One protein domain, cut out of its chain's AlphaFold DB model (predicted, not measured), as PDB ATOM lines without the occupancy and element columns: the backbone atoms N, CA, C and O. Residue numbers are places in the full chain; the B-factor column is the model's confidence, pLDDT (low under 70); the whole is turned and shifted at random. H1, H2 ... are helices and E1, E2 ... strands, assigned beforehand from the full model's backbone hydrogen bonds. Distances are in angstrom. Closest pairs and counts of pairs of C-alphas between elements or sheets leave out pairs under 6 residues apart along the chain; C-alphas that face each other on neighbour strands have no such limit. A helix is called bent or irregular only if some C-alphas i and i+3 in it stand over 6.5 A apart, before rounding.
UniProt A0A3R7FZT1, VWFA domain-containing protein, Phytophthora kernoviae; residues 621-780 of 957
ATOM      1  N   ASP A 621     378.364 649.877 453.441       85.69
ATOM      2  CA  ASP A 621     378.243 650.091 454.885       85.69
ATOM      3  C   ASP A 621     376.826 649.755 455.367       85.69
ATOM      4  O   ASP A 621     376.653 649.046 456.365       85.69
ATOM      5  N   ALA A 622     375.800 650.174 454.621       86.00
ATOM      6  CA  ALA A 622     374.418 649.803 454.914       86.00
ATOM      7  C   ALA A 622     374.186 648.289 454.776       86.00
ATOM      8  O   ALA A 622     373.520 647.689 455.623       86.00
ATOM      9  N   LEU A 623     374.767 647.645 453.757       88.75
ATOM     10  CA  LEU A 623     374.717 646.191 453.588       88.75
ATOM     11  C   LEU A 623     375.381 645.465 454.767       88.75
ATOM     12  O   LEU A 623     374.790 644.534 455.323       88.75
ATOM     13  N   LEU A 624     376.569 645.906 455.190       90.19
ATOM     14  CA  LEU A 624     377.252 645.360 456.363       90.19
ATOM     15  C   LEU A 624     376.389 645.500 457.623       90.19
ATOM     16  O   LEU A 624     376.270 644.547 458.395       90.19
ATOM     17  N   ALA A 625     375.739 646.648 457.811       88.12
ATOM     18  CA  ALA A 625     374.864 646.884 458.953       88.12
ATOM     19  C   ALA A 625     373.635 645.952 458.961       88.12
ATOM     20  O   ALA A 625     373.304 645.383 460.003       88.12
ATOM     21  N   VAL A 626     373.006 645.701 457.803       90.25
ATOM     22  CA  VAL A 626     371.910 644.718 457.677       90.25
ATOM     23  C   VAL A 626     372.385 643.305 458.009       90.25
ATOM     24  O   VAL A 626     371.705 642.583 458.739       90.25
ATOM     25  N   VAL A 627     373.562 642.900 457.521       92.25
ATOM     26  CA  VAL A 627     374.138 641.576 457.812       92.25
ATOM     27  C   VAL A 627     374.445 641.418 459.307       92.25
ATOM     28  O   VAL A 627     374.150 640.369 459.891       92.25
ATOM     29  N   LYS A 628     374.978 642.463 459.952       91.25
ATOM     30  CA  LYS A 628     375.190 642.511 461.408       91.25
ATOM     31  C   LYS A 628     373.867 642.362 462.167       91.25
ATOM     32  O   LYS A 628     373.771 641.534 463.077       91.25
ATOM     33  N   GLU A 629     372.813 643.060 461.753       90.62
ATOM     34  CA  GLU A 629     371.483 642.925 462.364       90.62
ATOM     35  C   GLU A 629     370.816 641.571 462.110       90.62
ATOM     36  O   GLU A 629     370.110 641.046 462.978       90.62
ATOM     37  N   MET A 630     371.085 640.940 460.971       91.31
ATOM     38  CA  MET A 630     370.650 639.573 460.709       91.31
ATOM     39  C   MET A 630     371.310 638.588 461.690       91.31
ATOM     40  O   MET A 630     370.624 637.724 462.246       91.31
ATOM     41  N   LEU A 631     372.608 638.748 461.995       91.94
ATOM     42  CA  LEU A 631     373.276 637.955 463.037       91.94
ATOM     43  C   LEU A 631     372.673 638.225 464.420       91.94
ATOM     44  O   LEU A 631     372.387 637.287 465.166       91.94
ATOM     45  N   ALA A 632     372.452 639.501 464.752       90.81
ATOM     46  CA  ALA A 632     371.824 639.937 465.999       90.81
ATOM     47  C   ALA A 632     370.474 639.252 466.231       90.81
ATOM     48  O   ALA A 632     370.220 638.662 467.283       90.81
ATOM     49  N   THR A 633     369.633 639.293 465.203       89.12
ATOM     50  CA  THR A 633     368.298 638.699 465.194       89.12
ATOM     51  C   THR A 633     368.371 637.187 465.332       89.12
ATOM     52  O   THR A 633     367.598 636.602 466.090       89.12
ATOM     53  N   ARG A 634     369.334 636.539 464.669       88.81
ATOM     54  CA  ARG A 634     369.537 635.093 464.779       88.81
ATOM     55  C   ARG A 634     369.938 634.668 466.191       88.81
ATOM     56  O   ARG A 634     369.374 633.698 466.694       88.81
ATOM     57  N   VAL A 635     370.864 635.380 466.837       90.56
ATOM     58  CA  VAL A 635     371.242 635.116 468.239       90.56
ATOM     59  C   VAL A 635     370.027 635.282 469.151       90.56
ATOM     60  O   VAL A 635     369.729 634.389 469.938       90.56
ATOM     61  N   HIS A 636     369.270 636.369 468.987       89.25
ATOM     62  CA  HIS A 636     368.069 636.617 469.782       89.25
ATOM     63  C   HIS A 636     367.005 635.517 469.608       89.25
ATOM     64  O   HIS A 636     366.504 634.986 470.600       89.25
ATOM     65  N   LYS A 637     366.711 635.105 468.363       84.81
ATOM     66  CA  LYS A 637     365.818 633.967 468.064       84.81
ATOM     67  C   LYS A 637     366.347 632.669 468.694       84.81
ATOM     68  O   LYS A 637     365.559 631.880 469.205       84.81
ATOM     69  N   PHE A 638     367.662 632.440 468.679       88.25
ATOM     70  CA  PHE A 638     368.262 631.229 469.242       88.25
ATOM     71  C   PHE A 638     368.124 631.167 470.766       88.25
ATOM     72  O   PHE A 638     367.762 630.119 471.289       88.25
ATOM     73  N   ILE A 639     368.301 632.296 471.458       87.50
ATOM     74  CA  ILE A 639     368.042 632.411 472.901       87.50
ATOM     75  C   ILE A 639     366.557 632.184 473.197       87.50
ATOM     76  O   ILE A 639     366.229 631.389 474.066       87.50
ATOM     77  N   LYS A 640     365.659 632.849 472.459       84.44
ATOM     78  CA  LYS A 640     364.211 632.801 472.717       84.44
ATOM     79  C   LYS A 640     363.606 631.412 472.492       84.44
ATOM     80  O   LYS A 640     362.776 630.981 473.281       84.44
ATOM     81  N   TYR A 641     363.991 630.732 471.412       82.75
ATOM     82  CA  TYR A 641     363.341 629.486 470.985       82.75
ATOM     83  C   TYR A 641     364.165 628.224 471.263       82.75
ATOM     84  O   TYR A 641     363.655 627.118 471.115       82.75
ATOM     85  N   ASN A 642     365.449 628.352 471.610       88.31
ATOM     86  CA  ASN A 642     366.325 627.205 471.844       88.31
ATOM     87  C   ASN A 642     367.398 627.508 472.900       88.31
ATOM     88  O   ASN A 642     368.594 627.268 472.707       88.31
ATOM     89  N   GLU A 643     366.945 628.064 474.023       90.12
ATOM     90  CA  GLU A 643     367.789 628.558 475.107       90.12
ATOM     91  C   GLU A 643     368.804 627.520 475.603       90.12
ATOM     92  O   GLU A 643     369.978 627.840 475.769       90.12
ATOM     93  N   SER A 644     368.390 626.262 475.771       89.88
ATOM     94  CA  SER A 644     369.267 625.186 476.249       89.88
ATOM     95  C   SER A 644     370.446 624.926 475.306       89.88
ATOM     96  O   SER A 644     371.591 624.827 475.751       89.88
ATOM     97  N   ARG A 645     370.202 624.876 473.988       91.25
ATOM     98  CA  ARG A 645     371.266 624.735 472.982       91.25
ATOM     99  C   ARG A 645     372.148 625.975 472.900       91.25
ATOM    100  O   ARG A 645     373.345 625.833 472.662       91.25
ATOM    101  N   TYR A 646     371.578 627.165 473.085       94.12
ATOM    102  CA  TYR A 646     372.348 628.405 473.154       94.12
ATOM    103  C   TYR A 646     373.296 628.412 474.360       94.12
ATOM    104  O   TYR A 646     374.487 628.659 474.191       94.12
ATOM    105  N   LEU A 647     372.802 628.085 475.554       94.06
ATOM    106  CA  LEU A 647     373.614 628.056 476.770       94.06
ATOM    107  C   LEU A 647     374.737 627.016 476.661       94.06
ATOM    108  O   LEU A 647     375.896 627.355 476.877       94.06
ATOM    109  N   ALA A 648     374.434 625.811 476.164       92.56
ATOM    110  CA  ALA A 648     375.444 624.782 475.904       92.56
ATOM    111  C   ALA A 648     376.492 625.203 474.851       92.56
ATOM    112  O   ALA A 648     377.663 624.827 474.942       92.56
ATOM    113  N   LEU A 649     376.092 625.980 473.835       94.19
ATOM    114  CA  LEU A 649     377.021 626.562 472.864       94.19
ATOM    115  C   LEU A 649     377.970 627.551 473.554       94.19
ATOM    116  O   LEU A 649     379.178 627.485 473.324       94.19
ATOM    117  N   VAL A 650     377.434 628.445 474.392       95.81
ATOM    118  CA  VAL A 650     378.218 629.446 475.127       95.81
ATOM    119  C   VAL A 650     379.168 628.778 476.117       95.81
ATOM    120  O   VAL A 650     380.345 629.121 476.125       95.81
ATOM    121  N   GLU A 651     378.711 627.787 476.884       95.00
ATOM    122  CA  GLU A 651     379.540 627.012 477.815       95.00
ATOM    123  C   GLU A 651     380.770 626.410 477.126       95.00
ATOM    124  O   GLU A 651     381.904 626.611 477.569       95.00
ATOM    125  N   ARG A 652     380.556 625.721 475.998       94.75
ATOM    126  CA  ARG A 652     381.646 625.119 475.218       94.75
ATOM    127  C   ARG A 652     382.560 626.174 474.604       94.75
ATOM    128  O   ARG A 652     383.774 625.993 474.608       94.75
ATOM    129  N   MET A 653     381.991 627.277 474.117       95.50
ATOM    130  CA  MET A 653     382.746 628.397 473.552       95.50
ATOM    131  C   MET A 653     383.707 629.011 474.578       95.50
ATOM    132  O   MET A 653     384.851 629.307 474.237       95.50
ATOM    133  N   VAL A 654     383.264 629.186 475.828       94.69
ATOM    134  CA  VAL A 654     384.087 629.763 476.906       94.69
ATOM    135  C   VAL A 654     384.928 628.717 477.649       94.69
ATOM    136  O   VAL A 654     385.691 629.071 478.549       94.69
ATOM    137  N   GLY A 655     384.825 627.443 477.260       92.75
ATOM    138  CA  GLY A 655     385.614 626.339 477.805       92.75
ATOM    139  C   GLY A 655     385.315 626.026 479.271       92.75
ATOM    140  O   GLY A 655     386.234 625.653 480.002       92.75
ATOM    141  N   TYR A 656     384.071 626.220 479.716       93.50
ATOM    142  CA  TYR A 656     383.653 625.872 481.072       93.50
ATOM    143  C   TYR A 656     383.257 624.392 481.155       93.50
ATOM    144  O   TYR A 656     382.555 623.882 480.284       93.50
ATOM    145  N   THR A 657     383.702 623.719 482.218       89.38
ATOM    146  CA  THR A 657     383.295 622.350 482.561       89.38
ATOM    147  C   THR A 657     382.677 622.383 483.948       89.38
ATOM    148  O   THR A 657     383.357 622.710 484.922       89.38
ATOM    149  N   HIS A 658     381.391 622.059 484.041       88.56
ATOM    150  CA  HIS A 658     380.666 622.136 485.301       88.56
ATOM    151  C   HIS A 658     381.040 621.017 486.282       88.56
ATOM    152  O   HIS A 658     381.114 619.844 485.912       88.56
ATOM    153  N   LEU A 659     381.223 621.389 487.550       84.12
ATOM    154  CA  LEU A 659     381.377 620.468 488.672       84.12
ATOM    155  C   LEU A 659     380.044 620.388 489.421       84.12
ATOM    156  O   LEU A 659     379.696 621.289 490.175       84.12
ATOM    157  N   SER A 660     379.297 619.305 489.206       77.94
ATOM    158  CA  SER A 660     377.953 619.128 489.775       77.94
ATOM    159  C   SER A 660     377.942 618.694 491.241       77.94
ATOM    160  O   SER A 660     376.923 618.821 491.914       77.94
ATOM    161  N   ILE A 661     379.057 618.162 491.748       74.25
ATOM    162  CA  ILE A 661     379.163 617.651 493.116       74.25
ATOM    163  C   ILE A 661     380.070 618.578 493.916       74.25
ATOM    164  O   ILE A 661     381.263 618.681 493.637       74.25
ATOM    165  N   VAL A 662     379.491 619.209 494.937       79.06
ATOM    166  CA  VAL A 662     380.202 620.045 495.912       79.06
ATOM    167  C   VAL A 662     380.126 619.367 497.276       79.06
ATOM    168  O   VAL A 662     379.031 619.185 497.823       79.06
ATOM    169  N   GLU A 663     381.280 618.954 497.805       75.25
ATOM    170  CA  GLU A 663     381.368 618.268 499.098       75.25
ATOM    171  C   GLU A 663     381.034 619.210 500.256       75.25
ATOM    172  O   GLU A 663     380.118 618.901 501.019       75.25
ATOM    173  N   ASP A 664     381.713 620.358 500.324       79.50
ATOM    174  CA  ASP A 664     381.449 621.441 501.270       79.50
ATOM    175  C   ASP A 664     380.845 622.636 500.527       79.50
ATOM    176  O   ASP A 664     381.468 623.210 499.632       79.50
ATOM    177  N   ALA A 665     379.617 623.018 500.881       84.00
ATOM    178  CA  ALA A 665     378.941 624.137 500.234       84.00
ATOM    179  C   ALA A 665     379.693 625.476 500.380       84.00
ATOM    180  O   ALA A 665     379.449 626.380 499.580       84.00
ATOM    181  N   PHE A 666     380.586 625.626 501.363       83.62
ATOM    182  CA  PHE A 666     381.383 626.838 501.578       83.62
ATOM    183  C   PHE A 666     382.700 626.862 500.797       83.62
ATOM    184  O   PHE A 666     383.346 627.912 500.755       83.62
ATOM    185  N   ASP A 667     383.074 625.765 500.131       83.56
ATOM    186  CA  ASP A 667     384.211 625.782 499.220       83.56
ATOM    187  C   ASP A 667     383.928 626.725 498.034       83.56
ATOM    188  O   ASP A 667     382.805 626.766 497.509       83.56
ATOM    189  N   PRO A 668     384.934 627.503 497.589       83.81
ATOM    190  CA  PRO A 668     384.766 628.432 496.485       83.81
ATOM    191  C   PRO A 668     384.497 627.662 495.189       83.81
ATOM    192  O   PRO A 668     385.346 626.919 494.692       83.81
ATOM    193  N   HIS A 669     383.321 627.877 494.607       89.31
ATOM    194  CA  HIS A 669     382.945 627.306 493.325       89.31
ATOM    195  C   HIS A 669     383.301 628.269 492.184       89.31
ATOM    196  O   HIS A 669     383.258 629.490 492.325       89.31
ATOM    197  N   ALA A 670     383.604 627.737 490.998       88.69
ATOM    198  CA  ALA A 670     383.965 628.550 489.831       88.69
ATOM    199  C   ALA A 670     382.899 629.605 489.458       88.69
ATOM    200  O   ALA A 670     383.237 630.687 488.989       88.69
ATOM    201  N   LEU A 671     381.619 629.304 489.704       91.31
ATOM    202  CA  LEU A 671     380.490 630.209 489.435       91.31
ATOM    203  C   LEU A 671     380.315 631.327 490.482       91.31
ATOM    204  O   LEU A 671     379.524 632.249 490.255       91.31
ATOM    205  N   ASP A 672     381.043 631.268 491.603       87.00
ATOM    206  CA  ASP A 672     381.038 632.322 492.626       87.00
ATOM    207  C   ASP A 672     381.850 633.549 492.193       87.00
ATOM    208  O   ASP A 672     381.629 634.642 492.703       87.00
ATOM    209  N   GLN A 673     382.752 633.399 491.219       89.44
ATOM    210  CA  GLN A 673     383.563 634.499 490.693       89.44
ATOM    211  C   GLN A 673     382.709 635.507 489.914       89.44
ATOM    212  O   GLN A 673     381.752 635.124 489.243       89.44
ATOM    213  N   ASP A 674     383.086 636.786 489.929       88.50
ATOM    214  CA  ASP A 674     382.367 637.838 489.191       88.50
ATOM    215  C   ASP A 674     382.516 637.723 487.669       88.50
ATOM    216  O   ASP A 674     381.628 638.123 486.915       88.50
ATOM    217  N   ILE A 675     383.637 637.157 487.211       92.06
ATOM    218  CA  ILE A 675     383.984 637.029 485.794       92.06
ATOM    219  C   ILE A 675     384.522 635.634 485.482       92.06
ATOM    220  O   ILE A 675     385.208 635.030 486.303       92.06
ATOM    221  N   TRP A 676     384.266 635.143 484.267       93.94
ATOM    222  CA  TRP A 676     384.893 633.927 483.745       93.94
ATOM    223  C   TRP A 676     385.920 634.300 482.680       93.94
ATOM    224  O   TRP A 676     385.557 634.801 481.616       93.94
ATOM    225  N   LYS A 677     387.207 634.061 482.950       92.12
ATOM    226  CA  LYS A 677     388.271 634.310 481.967       92.12
ATOM    227  C   LYS A 677     388.359 633.140 480.992       92.12
ATOM    228  O   LYS A 677     388.646 632.017 481.393       92.12
ATOM    229  N   PHE A 678     388.181 633.419 479.705       92.94
ATOM    230  CA  PHE A 678     388.306 632.440 478.626       92.94
ATOM    231  C   PHE A 678     389.295 632.924 477.557       92.94
ATOM    232  O   PHE A 678     389.708 634.079 477.549       92.94
ATOM    233  N   SER A 679     389.719 632.027 476.662       93.88
ATOM    234  CA  SER A 679     390.661 632.364 475.587       93.88
ATOM    235  C   SER A 679     389.914 632.869 474.345       93.88
ATOM    236  O   SER A 679     389.204 632.068 473.728       93.88
ATOM    237  N   PRO A 680     390.120 634.130 473.906       92.62
ATOM    238  CA  PRO A 680     389.473 634.665 472.706       92.62
ATOM    239  C   PRO A 680     389.733 633.819 471.459       92.62
ATOM    240  O   PRO A 680     388.798 633.463 470.750       92.62
ATOM    241  N   LYS A 681     390.991 633.412 471.236       92.56
ATOM    242  CA  LYS A 681     391.382 632.601 470.071       92.56
ATOM    243  C   LYS A 681     390.671 631.246 470.038       92.56
ATOM    244  O   LYS A 681     390.194 630.833 468.986       92.56
ATOM    245  N   LYS A 682     390.571 630.557 471.185       93.25
ATOM    246  CA  LYS A 682     389.860 629.268 471.262       93.25
ATOM    247  C   LYS A 682     388.361 629.441 471.018       93.25
ATOM    248  O   LYS A 682     387.787 628.641 470.287       93.25
ATOM    249  N   ALA A 683     387.755 630.490 471.580       93.38
ATOM    250  CA  ALA A 683     386.349 630.807 471.355       93.38
ATOM    251  C   ALA A 683     386.071 631.085 469.867       93.38
ATOM    252  O   ALA A 683     385.158 630.494 469.300       93.38
ATOM    253  N   GLN A 684     386.896 631.906 469.210       93.00
ATOM    254  CA  GLN A 684     386.779 632.219 467.780       93.00
ATOM    255  C   GLN A 684     386.852 630.958 466.904       93.00
ATOM    256  O   GLN A 684     385.936 630.700 466.122       93.00
ATOM    257  N   MET A 685     387.891 630.132 467.090       92.12
ATOM    258  CA  MET A 685     388.061 628.881 466.340       92.12
ATOM    259  C   MET A 685     386.902 627.904 466.561       92.12
ATOM    260  O   MET A 685     386.471 627.229 465.628       92.12
ATOM    261  N   PHE A 686     386.390 627.820 467.794       93.94
ATOM    262  CA  PHE A 686     385.264 626.953 468.114       93.94
ATOM    263  C   PHE A 686     383.994 627.404 467.396       93.94
ATOM    264  O   PHE A 686     383.333 626.581 466.767       93.94
ATOM    265  N   VAL A 687     383.640 628.691 467.459       90.25
ATOM    266  CA  VAL A 687     382.365 629.145 466.890       90.25
ATOM    267  C   VAL A 687     382.367 629.063 465.360       90.25
ATOM    268  O   VAL A 687     381.335 628.721 464.780       90.25
ATOM    269  N   GLU A 688     383.510 629.269 464.698       89.69
ATOM    270  CA  GLU A 688     383.631 629.157 463.236       89.69
ATOM    271  C   GLU A 688     383.199 627.778 462.698       89.69
ATOM    272  O   GLU A 688     382.576 627.681 461.639       89.69
ATOM    273  N   VAL A 689     383.449 626.698 463.441       92.12
ATOM    274  CA  VAL A 689     383.073 625.337 463.019       92.12
ATOM    275  C   VAL A 689     381.660 624.931 463.451       92.12
ATOM    276  O   VAL A 689     381.213 623.823 463.157       92.12
ATOM    277  N   THR A 690     380.922 625.804 464.146       92.19
ATOM    278  CA  THR A 690     379.594 625.452 464.664       92.19
ATOM    279  C   THR A 690     378.522 625.444 463.570       92.19
ATOM    280  O   THR A 690     378.513 626.321 462.700       92.19
ATOM    281  N   PRO A 691     377.522 624.543 463.658       90.50
ATOM    282  CA  PRO A 691     376.360 624.575 462.767       90.50
ATOM    283  C   PRO A 691     375.622 625.920 462.800       90.50
ATOM    284  O   PRO A 691     375.111 626.378 461.780       90.50
ATOM    285  N   PHE A 692     375.603 626.589 463.961       91.00
ATOM    286  CA  PHE A 692     375.006 627.915 464.112       91.00
ATOM    287  C   PHE A 692     375.617 628.929 463.135       91.00
ATOM    288  O   PHE A 692     374.870 629.618 462.432       91.00
ATOM    289  N   PHE A 693     376.954 628.986 463.069       91.88
ATOM    290  CA  PHE A 693     377.667 629.908 462.189       91.88
ATOM    291  C   PHE A 693     377.581 629.504 460.719       91.88
ATOM    292  O   PHE A 693     377.365 630.369 459.877       91.88
ATOM    293  N   GLN A 694     377.688 628.212 460.397       90.00
ATOM    294  CA  GLN A 694     377.613 627.754 459.003       90.00
ATOM    295  C   GLN A 694     376.275 628.118 458.350       90.00
ATOM    296  O   GLN A 694     376.247 628.599 457.216       90.00
ATOM    297  N   VAL A 695     375.170 627.990 459.092       90.00
ATOM    298  CA  VAL A 695     373.857 628.426 458.600       90.00
ATOM    299  C   VAL A 695     373.794 629.950 458.472       90.00
ATOM    300  O   VAL A 695     373.335 630.444 457.448       90.00
ATOM    301  N   PHE A 696     374.296 630.716 459.451       92.25
ATOM    302  CA  PHE A 696     374.358 632.181 459.329       92.25
ATOM    303  C   PHE A 696     375.153 632.625 458.094       92.25
ATOM    304  O   PHE A 696     374.679 633.462 457.330       92.25
ATOM    305  N   LYS A 697     376.330 632.035 457.870       91.31
ATOM    306  CA  LYS A 697     377.193 632.318 456.722       91.31
ATOM    307  C   LYS A 697     376.463 632.077 455.400       91.31
ATOM    308  O   LYS A 697     376.578 632.897 454.493       91.31
ATOM    309  N   ARG A 698     375.690 630.989 455.298       88.88
ATOM    310  CA  ARG A 698     374.852 630.693 454.125       88.88
ATOM    311  C   ARG A 698     373.789 631.774 453.908       88.88
ATOM    312  O   ARG A 698     373.757 632.359 452.830       88.88
ATOM    313  N   CYS A 699     372.996 632.096 454.931       90.75
ATOM    314  CA  CYS A 699     371.966 633.138 454.839       90.75
ATOM    315  C   CYS A 699     372.564 634.511 454.484       90.75
ATOM    316  O   CYS A 699     372.011 635.241 453.669       90.75
ATOM    317  N   ALA A 700     373.728 634.849 455.047       91.94
ATOM    318  CA  ALA A 700     374.405 636.111 454.769       91.94
ATOM    319  C   ALA A 700     374.886 636.194 453.322       91.94
ATOM    320  O   ALA A 700     374.666 637.206 452.671       91.94
ATOM    321  N   ASN A 701     375.476 635.123 452.790       89.44
ATOM    322  CA  ASN A 701     375.868 635.079 451.382       89.44
ATOM    323  C   ASN A 701     374.653 635.165 450.443       89.44
ATOM    324  O   ASN A 701     374.739 635.839 449.419       89.44
ATOM    325  N   ASN A 702     373.522 634.542 450.797       89.19
ATOM    326  CA  ASN A 702     372.279 634.688 450.036       89.19
ATOM    327  C   ASN A 702     371.820 636.154 450.014       89.19
ATOM    328  O   ASN A 702     371.556 636.688 448.939       89.19
ATOM    329  N   LEU A 703     371.799 636.822 451.174       90.38
ATOM    330  CA  LEU A 703     371.432 638.236 451.290       90.38
ATOM    331  C   LEU A 703     372.365 639.129 450.466       90.38
ATOM    332  O   LEU A 703     371.891 639.963 449.698       90.38
ATOM    333  N   ILE A 704     373.681 638.928 450.584       89.31
ATOM    334  CA  ILE A 704     374.672 639.694 449.822       89.31
ATOM    335  C   ILE A 704     374.426 639.506 448.324       89.31
ATOM    336  O   ILE A 704     374.318 640.492 447.602       89.31
ATOM    337  N   ARG A 705     374.220 638.267 447.861       86.31
ATOM    338  CA  ARG A 705     373.909 637.983 446.455       86.31
ATOM    339  C   ARG A 705     372.617 638.661 445.984       86.31
ATOM    340  O   ARG A 705     372.600 639.136 444.853       86.31
ATOM    341  N   CYS A 706     371.581 638.763 446.821       85.38
ATOM    342  CA  CYS A 706     370.346 639.488 446.480       85.38
ATOM    343  C   CYS A 706     370.601 640.978 446.210       85.38
ATOM    344  O   CYS A 706     369.982 641.564 445.326       85.38
ATOM    345  N   VAL A 707     371.519 641.589 446.962       84.38
ATOM    346  CA  VAL A 707     371.835 643.021 446.855       84.38
ATOM    347  C   VAL A 707     372.841 643.291 445.732       84.38
ATOM    348  O   VAL A 707     372.684 644.257 444.990       84.38
ATOM    349  N   THR A 708     373.856 642.436 445.569       79.25
ATOM    350  CA  THR A 708     374.975 642.666 444.638       79.25
ATOM    351  C   THR A 708     374.808 641.995 443.270       79.25
ATOM    352  O   THR A 708     375.501 642.360 442.327       79.25
ATOM    353  N   GLY A 709     373.950 640.979 443.139       65.06
ATOM    354  CA  GLY A 709     373.887 640.076 441.975       65.06
ATOM    355  C   GLY A 709     372.998 640.526 440.811       65.06
ATOM    356  O   GLY A 709     372.616 639.704 439.986       65.06
ATOM    357  N   VAL A 710     372.636 641.804 440.750       52.16
ATOM    358  CA  VAL A 710     371.387 642.270 440.119       52.16
ATOM    359  C   VAL A 710     371.414 642.375 438.586       52.16
ATOM    360  O   VAL A 710     370.356 642.433 437.972       52.16
ATOM    361  N   HIS A 711     372.571 642.335 437.923       46.66
ATOM    362  CA  HIS A 711     372.635 642.595 436.474       46.66
ATOM    363  C   HIS A 711     373.225 641.456 435.654       46.66
ATOM    364  O   HIS A 711     374.222 641.631 434.951       46.66
ATOM    365  N   LYS A 712     372.584 640.285 435.679       46.06
ATOM    366  CA  LYS A 712     372.886 639.249 434.691       46.06
ATOM    367  C   LYS A 712     371.639 638.654 434.071       46.06
ATOM    368  O   LYS A 712     370.955 637.851 434.690       46.06
ATOM    369  N   LYS A 713     371.472 638.957 432.782       40.69
ATOM    370  CA  LYS A 713     370.897 638.011 431.825       40.69
ATOM    371  C   LYS A 713     371.554 636.647 432.051       40.69
ATOM    372  O   LYS A 713     372.790 636.576 432.102       40.69
ATOM    373  N   LEU A 714     370.744 635.596 432.194       38.56
ATOM    374  CA  LEU A 714     371.216 634.211 432.170       38.56
ATOM    375  C   LEU A 714     372.167 634.046 430.967       38.56
ATOM    376  O   LEU A 714     371.745 634.162 429.821       38.56
ATOM    377  N   GLY A 715     373.468 633.860 431.225       36.91
ATOM    378  CA  GLY A 715     374.490 633.640 430.188       36.91
ATOM    379  C   GLY A 715     375.705 634.585 430.177       36.91
ATOM    380  O   GLY A 715     376.665 634.318 429.457       36.91
ATOM    381  N   GLY A 716     375.736 635.663 430.972       31.36
ATOM    382  CA  GLY A 716     376.887 636.585 431.041       31.36
ATOM    383  C   GLY A 716     377.944 636.226 432.105       31.36
ATOM    384  O   GLY A 716     377.613 636.091 433.283       31.36
ATOM    385  N   ARG A 717     379.227 636.124 431.700       35.84
ATOM    386  CA  ARG A 717     380.434 635.788 432.508       35.84
ATOM    387  C   ARG A 717     380.378 636.176 433.998       35.84
ATOM    388  O   ARG A 717     380.112 637.322 434.352       35.84
ATOM    389  N   GLU A 718     380.689 635.217 434.871       41.69
ATOM    390  CA  GLU A 718     380.838 635.272 436.341       41.69
ATOM    391  C   GLU A 718     381.647 636.476 436.886       41.69
ATOM    392  O   GLU A 718     382.835 636.367 437.148       41.69
ATOM    393  N   GLN A 719     381.026 637.638 437.135       44.09
ATOM    394  CA  GLN A 719     381.394 638.432 438.307       44.09
ATOM    395  C   GLN A 719     380.956 637.657 439.553       44.09
ATOM    396  O   GLN A 719     379.767 637.381 439.731       44.09
ATOM    397  N   THR A 720     381.935 637.246 440.353       53.28
ATOM    398  CA  THR A 720     381.772 636.607 441.660       53.28
ATOM    399  C   THR A 720     381.063 637.567 442.610       53.28
ATOM    400  O   THR A 720     381.541 638.679 442.824       53.28
ATOM    401  N   ALA A 721     379.913 637.161 443.156       63.75
ATOM    402  CA  ALA A 721     379.235 637.926 444.201       63.75
ATOM    403  C   ALA A 721     380.179 638.130 445.398       63.75
ATOM    404  O   ALA A 721     380.917 637.209 445.755       63.75
ATOM    405  N   LEU A 722     380.130 639.319 446.008       80.81
ATOM    406  CA  LEU A 722     380.885 639.636 447.220       80.81
ATOM    407  C   LEU A 722     380.584 638.575 448.291       80.81
ATOM    408  O   LEU A 722     379.426 638.266 448.572       80.81
ATOM    409  N   THR A 723     381.612 637.985 448.885       85.12
ATOM    410  CA  THR A 723     381.441 636.988 449.948       85.12
ATOM    411  C   THR A 723     381.320 637.660 451.315       85.12
ATOM    412  O   THR A 723     381.829 638.760 451.530       85.12
ATOM    413  N   LEU A 724     380.726 636.974 452.303       89.75
ATOM    414  CA  LEU A 724     380.687 637.466 453.690       89.75
ATOM    415  C   LEU A 724     382.080 637.834 454.229       89.75
ATOM    416  O   LEU A 724     382.197 638.774 455.006       89.75
ATOM    417  N   LYS A 725     383.130 637.109 453.827       88.94
ATOM    418  CA  LYS A 725     384.501 637.362 454.290       88.94
ATOM    419  C   LYS A 725     385.099 638.630 453.677       88.94
ATOM    420  O   LYS A 725     385.898 639.289 454.329       88.94
ATOM    421  N   GLU A 726     384.716 638.966 452.449       89.12
ATOM    422  CA  GLU A 726     385.132 640.207 451.791       89.12
ATOM    423  C   GLU A 726     384.349 641.410 452.327       89.12
ATOM    424  O   GLU A 726     384.934 642.467 452.541       89.12
ATOM    425  N   LEU A 727     383.049 641.242 452.607       90.75
ATOM    426  CA  LEU A 727     382.214 642.289 453.201       90.75
ATOM    427  C   LEU A 727     382.558 642.554 454.677       90.75
ATOM    428  O   LEU A 727     382.598 643.704 455.104       90.75
ATOM    429  N   TRP A 728     382.776 641.494 455.463       93.31
ATOM    430  CA  TRP A 728     383.027 641.554 456.906       93.31
ATOM    431  C   TRP A 728     384.226 640.672 457.302       93.31
ATOM    432  O   TRP A 728     384.048 639.558 457.812       93.31
ATOM    433  N   PRO A 729     385.466 641.159 457.111       90.56
ATOM    434  CA  PRO A 729     386.676 640.378 457.378       90.56
ATOM    435  C   PRO A 729     386.819 639.916 458.837       90.56
ATOM    436  O   PRO A 729     387.313 638.819 459.086       90.56
ATOM    437  N   THR A 730     386.339 640.720 459.791       89.81
ATOM    438  CA  THR A 730     386.390 640.476 461.247       89.81
ATOM    439  C   THR A 730     385.205 639.663 461.782       89.81
ATOM    440  O   THR A 730     385.047 639.520 462.993       89.81
ATOM    441  N   CYS A 731     384.359 639.103 460.910       90.38
ATOM    442  CA  CYS A 731     383.130 638.406 461.305       90.38
ATOM    443  C   CYS A 731     383.366 637.294 462.342       90.38
ATOM    444  O   CYS A 731     382.651 637.215 463.339       90.38
ATOM    445  N   THR A 732     384.397 636.464 462.162       87.12
ATOM    446  CA  THR A 732     384.732 635.378 463.101       87.12
ATOM    447  C   THR A 732     385.240 635.892 464.450       87.12
ATOM    448  O   THR A 732     385.017 635.244 465.472       87.12
ATOM    449  N   GLU A 733     385.877 637.064 464.478       88.06
ATOM    450  CA  GLU A 733     386.369 637.709 465.698       88.06
ATOM    451  C   GLU A 733     385.240 638.366 466.500       88.06
ATOM    452  O   GLU A 733     385.228 638.295 467.732       88.06
ATOM    453  N   GLU A 734     384.279 638.982 465.811       90.88
ATOM    454  CA  GLU A 734     383.119 639.640 466.419       90.88
ATOM    455  C   GLU A 734     382.018 638.648 466.823       90.88
ATOM    456  O   GLU A 734     381.258 638.912 467.752       90.88
ATOM    457  N   LEU A 735     381.926 637.481 466.187       91.81
ATOM    458  CA  LEU A 735     380.848 636.517 466.415       91.81
ATOM    459  C   LEU A 735     380.672 636.076 467.889       91.81
ATOM    460  O   LEU A 735     379.528 636.074 468.359       91.81
ATOM    461  N   PRO A 736     381.729 635.765 468.667       94.38
ATOM    462  CA  PRO A 736     381.583 635.520 470.103       94.38
ATOM    463  C   PRO A 736     381.017 636.724 470.870       94.38
ATOM    464  O   PRO A 736     380.210 636.541 471.780       94.38
ATOM    465  N   LYS A 737     381.368 637.958 470.472       93.75
ATOM    466  CA  LYS A 737     380.807 639.184 471.067       93.75
ATOM    467  C   LYS A 737     379.294 639.232 470.856       93.75
ATOM    468  O   LYS A 737     378.548 639.506 471.790       93.75
ATOM    469  N   TYR A 738     378.831 638.875 469.657       92.44
ATOM    470  CA  TYR A 738     377.405 638.819 469.318       92.44
ATOM    471  C   TYR A 738     376.651 637.759 470.125       92.44
ATOM    472  O   TYR A 738     375.503 638.002 470.488       92.44
ATOM    473  N   LEU A 739     377.273 636.607 470.402       93.50
ATOM    474  CA  LEU A 739     376.688 635.553 471.237       93.50
ATOM    475  C   LEU A 739     376.574 635.976 472.706       93.50
ATOM    476  O   LEU A 739     375.577 635.650 473.344       93.50
ATOM    477  N   LEU A 740     377.564 636.701 473.235       93.56
ATOM    478  CA  LEU A 740     377.571 637.187 474.619       93.56
ATOM    479  C   LEU A 740     376.658 638.409 474.819       93.56
ATOM    480  O   LEU A 740     376.017 638.536 475.862       93.56
ATOM    481  N   LEU A 741     376.529 639.272 473.807       89.75
ATOM    482  CA  LEU A 741     375.562 640.375 473.759       89.75
ATOM    483  C   LEU A 741     374.166 639.840 473.401       89.75
ATOM    484  O   LEU A 741     373.658 640.017 472.288       89.75
ATOM    485  N   GLN A 742     373.553 639.181 474.386       81.25
ATOM    486  CA  GLN A 742     372.276 638.455 474.310       81.25
ATOM    487  C   GLN A 742     371.112 639.260 473.703       81.25
ATOM    488  O   GLN A 742     370.219 638.691 473.072       81.25
ATOM    489  N   LYS A 743     371.096 640.586 473.896       81.75
ATOM    490  CA  LYS A 743     370.056 641.485 473.372       81.75
ATOM    491  C   LYS A 743     370.554 642.234 472.132       81.75
ATOM    492  O   LYS A 743     371.700 642.679 472.089       81.75
ATOM    493  N   ARG A 744     369.667 642.442 471.148       83.31
ATOM    494  CA  ARG A 744     369.946 643.290 469.968       83.31
ATOM    495  C   ARG A 744     370.250 644.732 470.385       83.31
ATOM    496  O   ARG A 744     371.285 645.272 470.017       83.31
ATOM    497  N   SER A 745     369.411 645.300 471.253       82.12
ATOM    498  CA  SER A 745     369.540 646.678 471.747       82.12
ATOM    499  C   SER A 745     370.792 646.941 472.587       82.12
ATOM    500  O   SER A 745     371.226 648.082 472.659       82.12
ATOM    501  N   ALA A 746     371.438 645.915 473.158       83.25
ATOM    502  CA  ALA A 746     372.670 646.087 473.943       83.25
ATOM    503  C   ALA A 746     373.851 646.651 473.126       83.25
ATOM    504  O   ALA A 746     374.855 647.074 473.691       83.25
ATOM    505  N   ARG A 747     373.733 646.647 471.795       82.75
ATOM    506  CA  ARG A 747     374.740 647.150 470.851       82.75
ATOM    507  C   ARG A 747     374.535 648.613 470.506       82.75
ATOM    508  O   ARG A 747     375.350 649.161 469.777       82.75
ATOM    509  N   TYR A 748     373.454 649.217 470.984       83.81
ATOM    510  CA  TYR A 748     373.064 650.566 470.627       83.81
ATOM    511  C   TYR A 748     372.911 651.427 471.879       83.81
ATOM    512  O   TYR A 748     372.598 650.936 472.964       83.81
ATOM    513  N   ARG A 749     373.126 652.728 471.719       81.25
ATOM    514  CA  ARG A 749     372.755 653.767 472.674       81.25
ATOM    515  C   ARG A 749     371.607 654.587 472.094       81.25
ATOM    516  O   ARG A 749     371.547 654.810 470.886       81.25
ATOM    517  N   ILE A 750     370.710 655.032 472.966       78.56
ATOM    518  CA  ILE A 750     369.624 655.936 472.595       78.56
ATOM    519  C   ILE A 750     370.164 657.365 472.629       78.56
ATOM    520  O   ILE A 750     370.624 657.826 473.675       78.56
ATOM    521  N   VAL A 751     370.078 658.064 471.503       74.50
ATOM    522  CA  VAL A 751     370.354 659.496 471.388       74.50
ATOM    523  C   VAL A 751     369.025 660.206 471.154       74.50
ATOM    524  O   VAL A 751     368.274 659.869 470.239       74.50
ATOM    525  N   ARG A 752     368.697 661.159 472.030       67.12
ATOM    526  CA  ARG A 752     367.511 662.010 471.885       67.12
ATOM    527  C   ARG A 752     367.954 663.342 471.297       67.12
ATOM    528  O   ARG A 752     368.835 663.985 471.868       67.12
ATOM    529  N   ASP A 753     367.348 663.752 470.186       56.78
ATOM    530  CA  ASP A 753     367.617 665.068 469.605       56.78
ATOM    531  C   ASP A 753     367.190 666.164 470.593       56.78
ATOM    532  O   ASP A 753     366.046 666.212 471.045       56.78
ATOM    533  N   ALA A 754     368.121 667.058 470.930       49.47
ATOM    534  CA  ALA A 754     367.955 668.063 471.984       49.47
ATOM    535  C   ALA A 754     366.883 669.136 471.691       49.47
ATOM    536  O   ALA A 754     366.604 669.967 472.552       49.47
ATOM    537  N   VAL A 755     366.287 669.146 470.494       49.97
ATOM    538  CA  VAL A 755     365.412 670.234 470.020       49.97
ATOM    539  C   VAL A 755     363.928 670.011 470.362       49.97
ATOM    540  O   VAL A 755     363.167 670.974 470.367       49.97
ATOM    541  N   SER A 756     363.511 668.800 470.753       40.66
ATOM    542  CA  SER A 756     362.104 668.517 471.088       40.66
ATOM    543  C   SER A 756     361.997 667.573 472.285       40.66
ATOM    544  O   SER A 756     361.875 666.361 472.131       40.66
ATOM    545  N   ALA A 757     362.037 668.121 473.500       41.97
ATOM    546  CA  ALA A 757     362.055 667.343 474.744       41.97
ATOM    547  C   ALA A 757     360.760 666.547 475.045       41.97
ATOM    548  O   ALA A 757     360.776 665.738 475.970       41.97
ATOM    549  N   ALA A 758     359.679 666.725 474.272       41.19
ATOM    550  CA  ALA A 758     358.415 665.995 474.447       41.19
ATOM    551  C   ALA A 758     358.058 665.031 473.288       41.19
ATOM    552  O   ALA A 758     357.381 664.044 473.537       41.19
ATOM    553  N   ASP A 759     358.579 665.251 472.070       43.47
ATOM    554  CA  ASP A 759     358.226 664.491 470.844       43.47
ATOM    555  C   ASP A 759     359.447 664.077 469.987       43.47
ATOM    556  O   ASP A 759     359.332 663.707 468.813       43.47
ATOM    557  N   GLY A 760     360.660 664.171 470.538       46.69
ATOM    558  CA  GLY A 760     361.894 663.875 469.811       46.69
ATOM    559  C   GLY A 760     361.947 662.429 469.305       46.69
ATOM    560  O   GLY A 760     361.824 661.482 470.084       46.69
ATOM    561  N   LYS A 761     362.174 662.247 467.996       55.53
ATOM    562  CA  LYS A 761     362.431 660.928 467.399       55.53
ATOM    563  C   LYS A 761     363.606 660.260 468.123       55.53
ATOM    564  O   LYS A 761     364.672 660.851 468.268       55.53
ATOM    565  N   ILE A 762     363.397 659.025 468.579       62.22
ATOM    566  CA  ILE A 762     364.454 658.193 469.162       62.22
ATOM    567  C   ILE A 762     365.430 657.827 468.041       62.22
ATOM    568  O   ILE A 762     365.045 657.134 467.097       62.22
ATOM    569  N   ASN A 763     366.682 658.268 468.162       69.56
ATOM    570  CA  ASN A 763     367.762 657.857 467.276       69.56
ATOM    571  C   ASN A 763     368.614 656.796 467.985       69.56
ATOM    572  O   ASN A 763     368.967 656.935 469.158       69.56
ATOM    573  N   TRP A 764     368.931 655.718 467.272       74.19
ATOM    574  CA  TRP A 764     369.798 654.650 467.761       74.19
ATOM    575  C   TRP A 764     371.174 654.787 467.127       74.19
ATOM    576  O   TRP A 764     371.300 654.834 465.905       74.19
ATOM    577  N   GLU A 765     372.209 654.810 467.957       79.31
ATOM    578  CA  GLU A 765     373.600 654.811 467.506       79.31
ATOM    579  C   GLU A 765     374.318 653.578 468.029       79.31
ATOM    580  O   GLU A 765     374.043 653.133 469.143       79.31
ATOM    581  N   LEU A 766     375.253 653.026 467.253       78.69
ATOM    582  CA  LEU A 766     376.089 651.922 467.719       78.69
ATOM    583  C   LEU A 766     376.875 652.349 468.967       78.69
ATOM    584  O   LEU A 766     377.490 653.411 469.020       78.69
ATOM    585  N   ASN A 767     376.826 651.503 469.987       78.56
ATOM    586  CA  ASN A 767     377.590 651.647 471.213       78.56
ATOM    587  C   ASN A 767     379.015 651.108 470.993       78.56
ATOM    588  O   ASN A 767     379.196 650.095 470.316       78.56
ATOM    589  N   SER A 768     380.012 651.722 471.631       77.62
ATOM    590  CA  SER A 768     381.430 651.355 471.515       77.62
ATOM    591  C   SER A 768     381.785 649.999 472.142       77.62
ATOM    592  O   SER A 768     382.919 649.551 472.051       77.62
ATOM    593  N   ILE A 769     380.831 649.299 472.767       79.25
ATOM    594  CA  ILE A 769     381.074 647.998 473.413       79.25
ATOM    595  C   ILE A 769     381.570 646.918 472.434       79.25
ATOM    596  O   ILE A 769     382.248 645.969 472.828       79.25
ATOM    597  N   LEU A 770     381.231 647.037 471.145       80.88
ATOM    598  CA  LEU A 770     381.713 646.127 470.099       80.88
ATOM    599  C   LEU A 770     383.168 646.400 469.696       80.88
ATOM    600  O   LEU A 770     383.816 645.484 469.177       80.88
ATOM    601  N   ASP A 771     383.682 647.598 469.976       83.56
ATOM    602  CA  ASP A 771     385.068 647.986 469.702       83.56
ATOM    603  C   ASP A 771     386.033 647.362 470.723       83.56
ATOM    604  O   ASP A 771     387.193 647.096 470.406       83.56
ATOM    605  N   ASP A 772     385.538 647.025 471.920       86.06
ATOM    606  CA  ASP A 772     386.318 646.355 472.960       86.06
ATOM    607  C   ASP A 772     386.801 644.966 472.518       86.06
ATOM    608  O   ASP A 772     386.080 644.195 471.872       86.06
ATOM    609  N   GLY A 773     388.017 644.594 472.924       87.88
ATOM    610  CA  GLY A 773     388.545 643.240 472.747       87.88
ATOM    611  C   GLY A 773     387.678 642.182 473.442       87.88
ATOM    612  O   GLY A 773     387.071 642.437 474.479       87.88
ATOM    613  N   LEU A 774     387.611 640.967 472.884       89.38
ATOM    614  CA  LEU A 774     386.846 639.856 473.482       89.38
ATOM    615  C   LEU A 774     387.416 639.406 474.846       89.38
ATOM    616  O   LEU A 774     386.723 638.760 475.626       89.38
ATOM    617  N   ASP A 775     388.670 639.753 475.136       87.81
ATOM    618  CA  ASP A 775     389.345 639.590 476.426       87.81
ATOM    619  C   ASP A 775     388.969 640.658 477.466       87.81
ATOM    620  O   ASP A 775     389.455 640.605 478.599       87.81
ATOM    621  N   SER A 776     388.097 641.612 477.121       90.88
ATOM    622  CA  SER A 776     387.668 642.637 478.063       90.88
ATOM    623  C   SER A 776     386.905 642.037 479.259       90.88
ATOM    624  O   SER A 776     386.228 640.999 479.150       90.88
ATOM    625  N   PRO A 777     386.953 642.702 480.430       89.56
ATOM    626  CA  PRO A 777     386.173 642.290 481.594       89.56
ATOM    627  C   PRO A 777     384.665 642.226 481.317       89.56
ATOM    628  O   PRO A 777     383.984 641.376 481.888       89.56
ATOM    629  N   ALA A 778     384.149 643.068 480.412       90.25
ATOM    630  CA  ALA A 778     382.732 643.107 480.060       90.25
ATOM    631  C   ALA A 778     382.257 641.776 479.451       90.25
ATOM    632  O   ALA A 778     381.267 641.203 479.906       90.25
ATOM    633  N   TYR A 779     382.997 641.224 478.484       92.88
ATOM    634  CA  TYR A 779     382.658 639.928 477.885       92.88
ATOM    635  C   TYR A 779     382.862 638.763 478.857       92.88
ATOM    636  O   TYR A 779     382.073 637.818 478.858       92.88
ATOM    637  N   SER A 780     383.862 638.851 479.738       93.50
ATOM    638  CA  SER A 780     384.081 637.857 480.798       93.50
ATOM    639  C   SER A 780     382.934 637.834 481.825       93.50
ATOM    640  O   SER A 780     382.559 636.765 482.315       93.50
TER     641      SER A 780
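What this domain is: This is residues 621 to 780 of the 957 residues of the protein "VWFA domain-containing protein" of Phytophthora kernoviae (UniProt A0A3R7FZT1). A loose group of crossed helices, with H1 and H4 side by side running opposite ways and H6 packed on H1 and H3, has a two-stranded hairpin, E1 and E2, reaching away from it. Three loop tips stick out: residues 660 to 668 and 712 to 718 at the two ends of the longest axis, and residues 754 to 759 at the hairpin's tip. The 160 printed residues include seven named helices and two named strands, in the order H1 H2 H3 H4 H5 H6 E1 E2 H7; the sheet, E1 - E2, is antiparallel, and the class is mostly helix. The whole is loose, with a radius of gyration of the C-alphas of 20.0 A, and spans 72 by 50 by 28 A.

How they stand to each other: H1, residues 621 to 641, touches H4, residues 691 to 708, at a shallow tilt of 33 degrees, only just short of steep, opposite ways; their closest C-alphas, of Val 627 and Ala 700, are 6.3 A apart. H2, residues 643 to 653, touches H3, residues 680 to 688, at a steep tilt of 49 degrees, with the C-alphas of Met 653 and Ala 683 closest at 4.9 A. H5, residues 724 to 727, touches H4 at residues 697 to 704 alone, closest at the C-alphas of Asn 701 and Leu 724, 5.9 A. The hub is H6, residues 731 to 740, which touches H1, H2 and H3. It is about perpendicular to H3, at 83 degrees, with the C-alphas of Gln 684 and Glu 733 closest at 5.9 A. H6 touches H1 at residues 631 to 635 alone, with the C-alphas of Val 635 and Leu 739 closest at 6.2 A. H6 is only just irregular: C-alphas 733 and 736 are 6.9 A apart. E1, residues 748 to 752, and E2, residues 762 to 766, form an antiparallel hairpin, with N 749 and O 765 at 2.8 A and N 765 and O 749 at 3.0 A, within hydrogen-bond range. H7, residues 777 to 780, is close to H6 but not clearly touching, at 6.6 A between the C-alphas of Leu 740 and Tyr 779. Every O i to N i+4 pair is within hydrogen-bond range in H1, H2, H3 and H4; in H6 4 of 6 are, and H5 and H7 are too short for such a pair.

Where its parts are: H1 begins at C-alpha 621, (378.243, 650.091, 454.885), and is 30.1 A long; H2 measures 15.0 A, H3 12.4 A, H4 25.6 A, H5 5.1 A and H6 14.5 A. E1 is 12.8 A and E2 13.3 A long. H7, 5.0 A, ends at C-alpha 780, (384.081, 637.857, 480.798).

The domain as a whole: The C-alphas of Asp 664 and Gly 715, the two farthest apart, are 72.5 A apart. The printed part has no cut; the links H2 to H3 and H4 to H5 are long. The mean pLDDT of the printed part is 82.1, and residues 709 to 721 and 752 to 763 are under 70.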